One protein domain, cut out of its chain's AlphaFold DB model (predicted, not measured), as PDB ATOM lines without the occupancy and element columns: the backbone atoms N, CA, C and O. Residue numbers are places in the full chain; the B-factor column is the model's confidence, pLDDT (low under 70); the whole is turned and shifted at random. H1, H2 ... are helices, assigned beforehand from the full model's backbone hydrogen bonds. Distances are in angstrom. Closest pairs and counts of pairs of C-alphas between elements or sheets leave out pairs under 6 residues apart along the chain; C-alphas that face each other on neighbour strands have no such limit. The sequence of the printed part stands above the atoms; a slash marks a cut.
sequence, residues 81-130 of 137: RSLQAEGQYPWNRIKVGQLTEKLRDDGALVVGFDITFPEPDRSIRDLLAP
ATOM      1  N   ARG A  81     -22.015  15.477 125.462       91.38
ATOM      2  CA  ARG A  81     -23.405  15.623 125.002       91.38
ATOM      3  C   ARG A  81     -24.383  14.971 125.974       91.38
ATOM      4  O   ARG A  81     -25.408  15.569 126.294       91.38
ATOM      5  N   SER A  82     -24.056  13.777 126.460       90.44
ATOM      6  CA  SER A  82     -24.844  13.064 127.462       90.44
ATOM      7  C   SER A  82     -24.878  13.833 128.778       90.44
ATOM      8  O   SER A  82     -25.948  13.979 129.358       90.44
ATOM      9  N   LEU A  83     -23.754  14.402 129.224       91.06
ATOM     10  CA  LEU A  83     -23.708  15.221 130.443       91.06
ATOM     11  C   LEU A  83     -24.503  16.527 130.311       91.06
ATOM     12  O   LEU A  83     -25.134  16.961 131.273       91.06
ATOM     13  N   GLN A  84     -24.528  17.144 129.131       91.56
ATOM     14  CA  GLN A  84     -25.370  18.320 128.886       91.56
ATOM     15  C   GLN A  84     -26.865  17.981 128.907       91.56
ATOM     16  O   GLN A  84     -27.665  18.793 129.369       91.56
ATOM     17  N   ALA A  85     -27.244  16.791 128.435       90.44
ATOM     18  CA  ALA A  85     -28.635  16.340 128.417       90.44
ATOM     19  C   ALA A  85     -29.120  15.819 129.783       90.44
ATOM     20  O   ALA A  85     -30.227  16.128 130.213       90.44
ATOM     21  N   GLU A  86     -28.290  15.035 130.471       87.12
ATOM     22  CA  GLU A  86     -28.649  14.302 131.692       87.12
ATOM     23  C   GLU A  86     -28.138  14.962 132.979       87.12
ATOM     24  O   GLU A  86     -28.490  14.534 134.085       87.12
ATOM     25  N   GLY A  87     -27.331  16.013 132.852       88.25
ATOM     26  CA  GLY A  87     -26.694  16.718 133.954       88.25
ATOM     27  C   GLY A  87     -25.275  16.231 134.248       88.25
ATOM     28  O   GLY A  87     -24.828  15.167 133.812       88.25
ATOM     29  N   GLN A  88     -24.559  17.031 135.033       86.38
ATOM     30  CA  GLN A  88     -23.162  16.791 135.375       86.38
ATOM     31  C   GLN A  88     -22.986  15.522 136.230       86.38
ATOM     32  O   GLN A  88     -23.742  15.276 137.171       86.38
ATOM     33  N   TYR A  89     -21.954  14.734 135.927       85.44
ATOM     34  CA  TYR A  89     -21.485  13.634 136.774       85.44
ATOM     35  C   TYR A  89     -20.775  14.184 138.035       85.44
ATOM     36  O   TYR A  89     -20.093  15.205 137.919       85.44
ATOM     37  N   PRO A  90     -20.839  13.551 139.226       85.62
ATOM     38  CA  PRO A  90     -21.402  12.238 139.551       85.62
ATOM     39  C   PRO A  90     -22.924  12.217 139.662       85.62
ATOM     40  O   PRO A  90     -23.531  13.008 140.380       85.62
ATOM     41  N   TRP A  91     -23.539  11.248 138.985       85.94
ATOM     42  CA  TRP A  91     -24.972  10.998 139.090       85.94
ATOM     43  C   TRP A  91     -25.328  10.222 140.364       85.94
ATOM     44  O   TRP A  91     -24.547   9.413 140.874       85.94
ATOM     45  N   ASN A  92     -26.556  10.433 140.844       84.88
ATOM     46  CA  ASN A  92     -27.145   9.657 141.935       84.88
ATOM     47  C   ASN A  92     -27.299   8.165 141.551       84.88
ATOM     48  O   ASN A  92     -27.498   7.832 140.376       84.88
ATOM     49  N   ARG A  93     -27.245   7.256 142.541       86.44
ATOM     50  CA  ARG A  93     -27.321   5.799 142.314       86.44
ATOM     51  C   ARG A  93     -28.634   5.338 141.682       86.44
ATOM     52  O   ARG A  93     -28.610   4.365 140.938       86.44
ATOM     53  N   ILE A  94     -29.742   6.037 141.907       86.19
ATOM     54  CA  ILE A  94     -31.035   5.761 141.268       86.19
ATOM     55  C   ILE A  94     -30.943   5.953 139.752       86.19
ATOM     56  O   ILE A  94     -31.374   5.076 139.007       86.19
ATOM     57  N   LYS A  95     -30.326   7.045 139.277       87.31
ATOM     58  CA  LYS A  95     -30.154   7.291 137.834       87.31
ATOM     59  C   LYS A  95     -29.269   6.217 137.193       87.31
ATOM     60  O   LYS A  95     -29.602   5.694 136.133       87.31
ATOM     61  N   VAL A  96     -28.175   5.841 137.859       90.12
ATOM     62  CA  VAL A  96     -27.298   4.751 137.393       90.12
ATOM     63  C   VAL A  96     -28.045   3.409 137.382       90.12
ATOM     64  O   VAL A  96     -27.908   2.639 136.433       90.12
ATOM     65  N   GLY A  97     -28.889   3.144 138.382       90.88
ATOM     66  CA  GLY A  97     -29.757   1.965 138.430       90.88
ATOM     67  C   GLY A  97     -30.738   1.911 137.256       90.88
ATOM     68  O   GLY A  97     -30.785   0.907 136.557       90.88
ATOM     69  N   GLN A  98     -31.428   3.017 136.964       92.38
ATOM     70  CA  GLN A  98     -32.332   3.126 135.810       92.38
ATOM     71  C   GLN A  98     -31.607   2.921 134.474       92.38
ATOM     72  O   GLN A  98     -32.143   2.281 133.573       92.38
ATOM     73  N   LEU A  99     -30.381   3.439 134.335       92.50
ATOM     74  CA  LEU A  99     -29.544   3.166 133.163       92.50
ATOM     75  C   LEU A  99     -29.226   1.668 133.052       92.50
ATOM     76  O   LEU A  99     -29.330   1.095 131.976       92.50
ATOM     77  N   THR A 100     -28.886   1.029 134.171       94.00
ATOM     78  CA  THR A 100     -28.583  -0.410 134.222       94.00
ATOM     79  C   THR A 100     -29.791  -1.258 133.830       94.00
ATOM     80  O   THR A 100     -29.646  -2.213 133.072       94.00
ATOM     81  N   GLU A 101     -30.984  -0.900 134.313       94.88
ATOM     82  CA  GLU A 101     -32.238  -1.565 133.944       94.88
ATOM     83  C   GLU A 101     -32.512  -1.436 132.449       94.88
ATOM     84  O   GLU A 101     -32.740  -2.449 131.797       94.88
ATOM     85  N   LYS A 102     -32.379  -0.231 131.883       94.50
ATOM     86  CA  LYS A 102     -32.525  -0.024 130.436       94.50
ATOM     87  C   LYS A 102     -31.540  -0.869 129.625       94.50
ATOM     88  O   LYS A 102     -31.947  -1.502 128.663       94.50
ATOM     89  N   LEU A 103     -30.270  -0.936 130.032       94.00
ATOM     90  CA  LEU A 103     -29.269  -1.764 129.347       94.00
ATOM     91  C   LEU A 103     -29.622  -3.254 129.392       94.00
ATOM     92  O   LEU A 103     -29.436  -3.968 128.408       94.00
ATOM     93  N   ARG A 104     -30.137  -3.730 130.528       93.56
ATOM     94  CA  ARG A 104     -30.615  -5.108 130.663       93.56
ATOM     95  C   ARG A 104     -31.830  -5.361 129.769       93.56
ATOM     96  O   ARG A 104     -31.880  -6.397 129.112       93.56
ATOM     97  N   ASP A 105     -32.781  -4.434 129.739       95.50
ATOM     98  CA  ASP A 105     -33.993  -4.539 128.923       95.50
ATOM     99  C   ASP A 105     -33.663  -4.499 127.413       95.50
ATOM    100  O   ASP A 105     -34.300  -5.197 126.626       95.50
ATOM    101  N   ASP A 106     -32.585  -3.805 127.028       91.50
ATOM    102  CA  ASP A 106     -31.998  -3.812 125.678       91.50
ATOM    103  C   ASP A 106     -31.184  -5.093 125.361       91.50
ATOM    104  O   ASP A 106     -30.624  -5.235 124.270       91.50
ATOM    105  N   GLY A 107     -31.126  -6.056 126.289       90.81
ATOM    106  CA  GLY A 107     -30.543  -7.385 126.077       90.81
ATOM    107  C   GLY A 107     -29.132  -7.589 126.637       90.81
ATOM    108  O   GLY A 107     -28.491  -8.591 126.306       90.81
ATOM    109  N   ALA A 108     -28.618  -6.686 127.479       91.94
ATOM    110  CA  ALA A 108     -27.336  -6.900 128.146       91.94
ATOM    111  C   ALA A 108     -27.419  -8.049 129.170       91.94
ATOM    112  O   ALA A 108     -28.163  -7.981 130.148       91.94
ATOM    113  N   LEU A 109     -26.603  -9.092 128.975       91.25
ATOM    114  CA  LEU A 109     -26.499 -10.231 129.901       91.25
ATOM    115  C   LEU A 109     -25.700  -9.889 131.168       91.25
ATOM    116  O   LEU A 109     -25.999 -10.384 132.251       91.25
ATOM    117  N   VAL A 110     -24.662  -9.063 131.020       92.19
ATOM    118  CA  VAL A 110     -23.773  -8.613 132.096       92.19
ATOM    119  C   VAL A 110     -23.440  -7.147 131.851       92.19
ATOM    120  O   VAL A 110     -23.108  -6.769 130.727       92.19
ATOM    121  N   VAL A 111     -23.497  -6.331 132.904       93.50
ATOM    122  CA  VAL A 111     -23.116  -4.914 132.867       93.50
ATOM    123  C   VAL A 111     -21.904  -4.714 133.772       93.50
ATOM    124  O   VAL A 111     -21.957  -5.015 134.965       93.50
ATOM    125  N   GLY A 112     -20.804  -4.232 133.193       93.06
ATOM    126  CA  GLY A 112     -19.601  -3.826 133.917       93.06
ATOM    127  C   GLY A 112     -19.525  -2.306 134.019       93.06
ATOM    128  O   GLY A 112     -19.862  -1.607 133.067       93.06
ATOM    129  N   PHE A 113     -19.069  -1.801 135.162       92.06
ATOM    130  CA  PHE A 113     -18.865  -0.373 135.387       92.06
ATOM    131  C   PHE A 113     -17.374  -0.061 135.426       92.06
ATOM    132  O   PHE A 113     -16.663  -0.583 136.282       92.06
ATOM    133  N   ASP A 114     -16.930   0.827 134.541       91.12
ATOM    134  CA  ASP A 114     -15.615   1.476 134.608       91.12
ATOM    135  C   ASP A 114     -15.794   2.943 135.030       91.12
ATOM    136  O   ASP A 114     -15.496   3.882 134.297       91.12
ATOM    137  N   ILE A 115     -16.424   3.141 136.191       86.12
ATOM    138  CA  ILE A 115     -16.689   4.464 136.766       86.12
ATOM    139  C   ILE A 115     -16.448   4.455 138.271       86.12
ATOM    140  O   ILE A 115     -16.714   3.473 138.968       86.12
ATOM    141  N   THR A 116     -15.967   5.584 138.789       83.94
ATOM    142  CA  THR A 116     -15.670   5.739 140.213       83.94
ATOM    143  C   THR A 116     -16.864   6.311 140.962       83.94
ATOM    144  O   THR A 116     -17.528   7.250 140.515       83.94
ATOM    145  N   PHE A 117     -17.074   5.792 142.165       82.31
ATOM    146  CA  PHE A 117     -18.142   6.165 143.081       82.31
ATOM    147  C   PHE A 117     -17.563   6.760 144.378       82.31
ATOM    148  O   PHE A 117     -17.625   6.116 145.424       82.31
ATOM    149  N   PRO A 118     -16.948   7.959 144.318       74.88
ATOM    150  CA  PRO A 118     -16.075   8.455 145.384       74.88
ATOM    151  C   PRO A 118     -16.823   8.903 146.642       74.88
ATOM    152  O   PRO A 118     -16.264   8.853 147.734       74.88
ATOM    153  N   GLU A 119     -18.075   9.335 146.504       72.06
ATOM    154  CA  GLU A 119     -18.873   9.844 147.615       72.06
ATOM    155  C   GLU A 119     -20.089   8.945 147.896       72.06
ATOM    156  O   GLU A 119     -20.684   8.396 146.954       72.06
ATOM    157  N   PRO A 120     -20.487   8.801 149.177       72.25
ATOM    158  CA  PRO A 120     -21.774   8.229 149.548       72.25
ATOM    159  C   PRO A 120     -22.919   9.020 148.919       72.25
ATOM    160  O   PRO A 120     -22.847  10.243 148.794       72.25
ATOM    161  N   ASP A 121     -23.983   8.321 148.538       70.44
ATOM    162  CA  ASP A 121     -25.097   8.956 147.847       70.44
ATOM    163  C   ASP A 121     -25.779  10.010 148.737       70.44
ATOM    164  O   ASP A 121     -26.151   9.735 149.884       70.44
ATOM    165  N   ARG A 122     -25.917  11.237 148.228       63.34
ATOM    166  CA  ARG A 122     -26.476  12.360 148.987       63.34
ATOM    167  C   ARG A 122     -28.004  12.291 148.902       63.34
ATOM    168  O   ARG A 122     -28.580  12.560 147.859       63.34
ATOM    169  N   SER A 123     -28.635  11.938 150.024       60.81
ATOM    170  CA  SER A 123     -30.088  11.963 150.274       60.81
ATOM    171  C   SER A 123     -30.954  11.177 149.273       60.81
ATOM    172  O   SER A 123     -31.612  11.729 148.396       60.81
ATOM    173  N   ILE A 124     -31.086   9.867 149.512       60.06
ATOM    174  CA  ILE A 124     -32.165   9.030 148.944       60.06
ATOM    175  C   ILE A 124     -33.552   9.657 149.224       60.06
ATOM    176  O   ILE A 124     -34.495   9.493 148.457       60.06
ATOM    177  N   ARG A 125     -33.678  10.411 150.322       56.62
ATOM    178  CA  ARG A 125     -34.945  10.948 150.828       56.62
ATOM    179  C   ARG A 125     -35.578  11.993 149.906       56.62
ATOM    180  O   ARG A 125     -36.792  11.964 149.737       56.62
ATOM    181  N   ASP A 126     -34.775  12.861 149.290       58.62
ATOM    182  CA  ASP A 126     -35.285  13.922 148.406       58.62
ATOM    183  C   ASP A 126     -35.683  13.389 147.019       58.62
ATOM    184  O   ASP A 126     -36.525  13.974 146.340       58.62
ATOM    185  N   LEU A 127     -35.139  12.232 146.618       57.75
ATOM    186  CA  LEU A 127     -35.395  11.592 145.320       57.75
ATOM    187  C   LEU A 127     -36.489  10.519 145.349       57.75
ATOM    188  O   LEU A 127     -37.000  10.158 144.294       57.75
ATOM    189  N   LEU A 128     -36.869  10.020 146.531       60.00
ATOM    190  CA  LEU A 128     -38.022   9.126 146.708       60.00
ATOM    191  C   LEU A 128     -39.356   9.883 146.836       60.00
ATOM    192  O   LEU A 128     -40.409   9.262 146.740       60.00
ATOM    193  N   ALA A 129     -39.336  11.209 147.008       60.69
ATOM    194  CA  ALA A 129     -40.544  12.037 147.081       60.69
ATOM    195  C   ALA A 129     -41.527  11.891 145.887       60.69
ATOM    196  O   ALA A 129     -42.733  11.953 146.123       60.69
ATOM    197  N   PRO A 130     -41.083  11.670 144.630       62.19
ATOM    198  CA  PRO A 130     -41.972  11.428 143.495       62.19
ATOM    199  C   PRO A 130     -42.321   9.945 143.266       62.19
ATOM    200  O   PRO A 130     -43.193   9.652 142.449       62.19
TER     201      PRO A 130
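This is residues 81 to 130 of the 137 residues of the protein "CHASE2 domain-containing protein" of Gammaproteobacteria bacterium (UniProt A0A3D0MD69). One helix of moderate length, H2, has a long unnamed stretch, residues 106 to 123, folding back from its last end toward the side where it began, in a loose, open frame. Two short helices, H1 before H2 and H3 after that stretch, lie apart from H2 and from each other. The printed part has 50 residues with three named helices, in the order H1, H2, H3, and no named strand; its class is all helix, though under half of the residues, 23 of 50, are in named elements. The whole is loose, with a radius of gyration of the C-alphas of 12.4 A, and spans 31 by 23 by 22 A.

Start at H2, residues 93 to 105, which touches no helix. Look next at H3, residues 124 to 127: it is only just apart from H2, with the closest C-alphas of the two 8.3 A apart. Then look at H1, residues 81 to 86, which is apart from both H2 and H3. In the backbones of H1 and H2, every O i to N i+4 pair is within hydrogen-bond range; H3 is too short for such a pair, but its one O i to N i+3 pair is within range.

Find C-alpha 93 at (-27.321, 5.799, 142.314); from there H2 runs 18.2 A to C-alpha 105 at (-33.993, -4.539, 128.923). H1 begins at C-alpha 81 at (-23.405, 15.623, 125.002) and measures 8.6 A from first to last C-alpha. H3 measures 5.5 A and ends at C-alpha 127 at (-35.395, 11.592, 145.320).

The two C-alphas farthest apart are those of Leu 109 and Asp 126, at 31.7 A. The printed part has no cut. The link from H1 to H2, six residues, is short, and that from H2 to H3, 18 residues, is long. The mean pLDDT of the printed part is 83.2, and residues 122 to 130 are under 70.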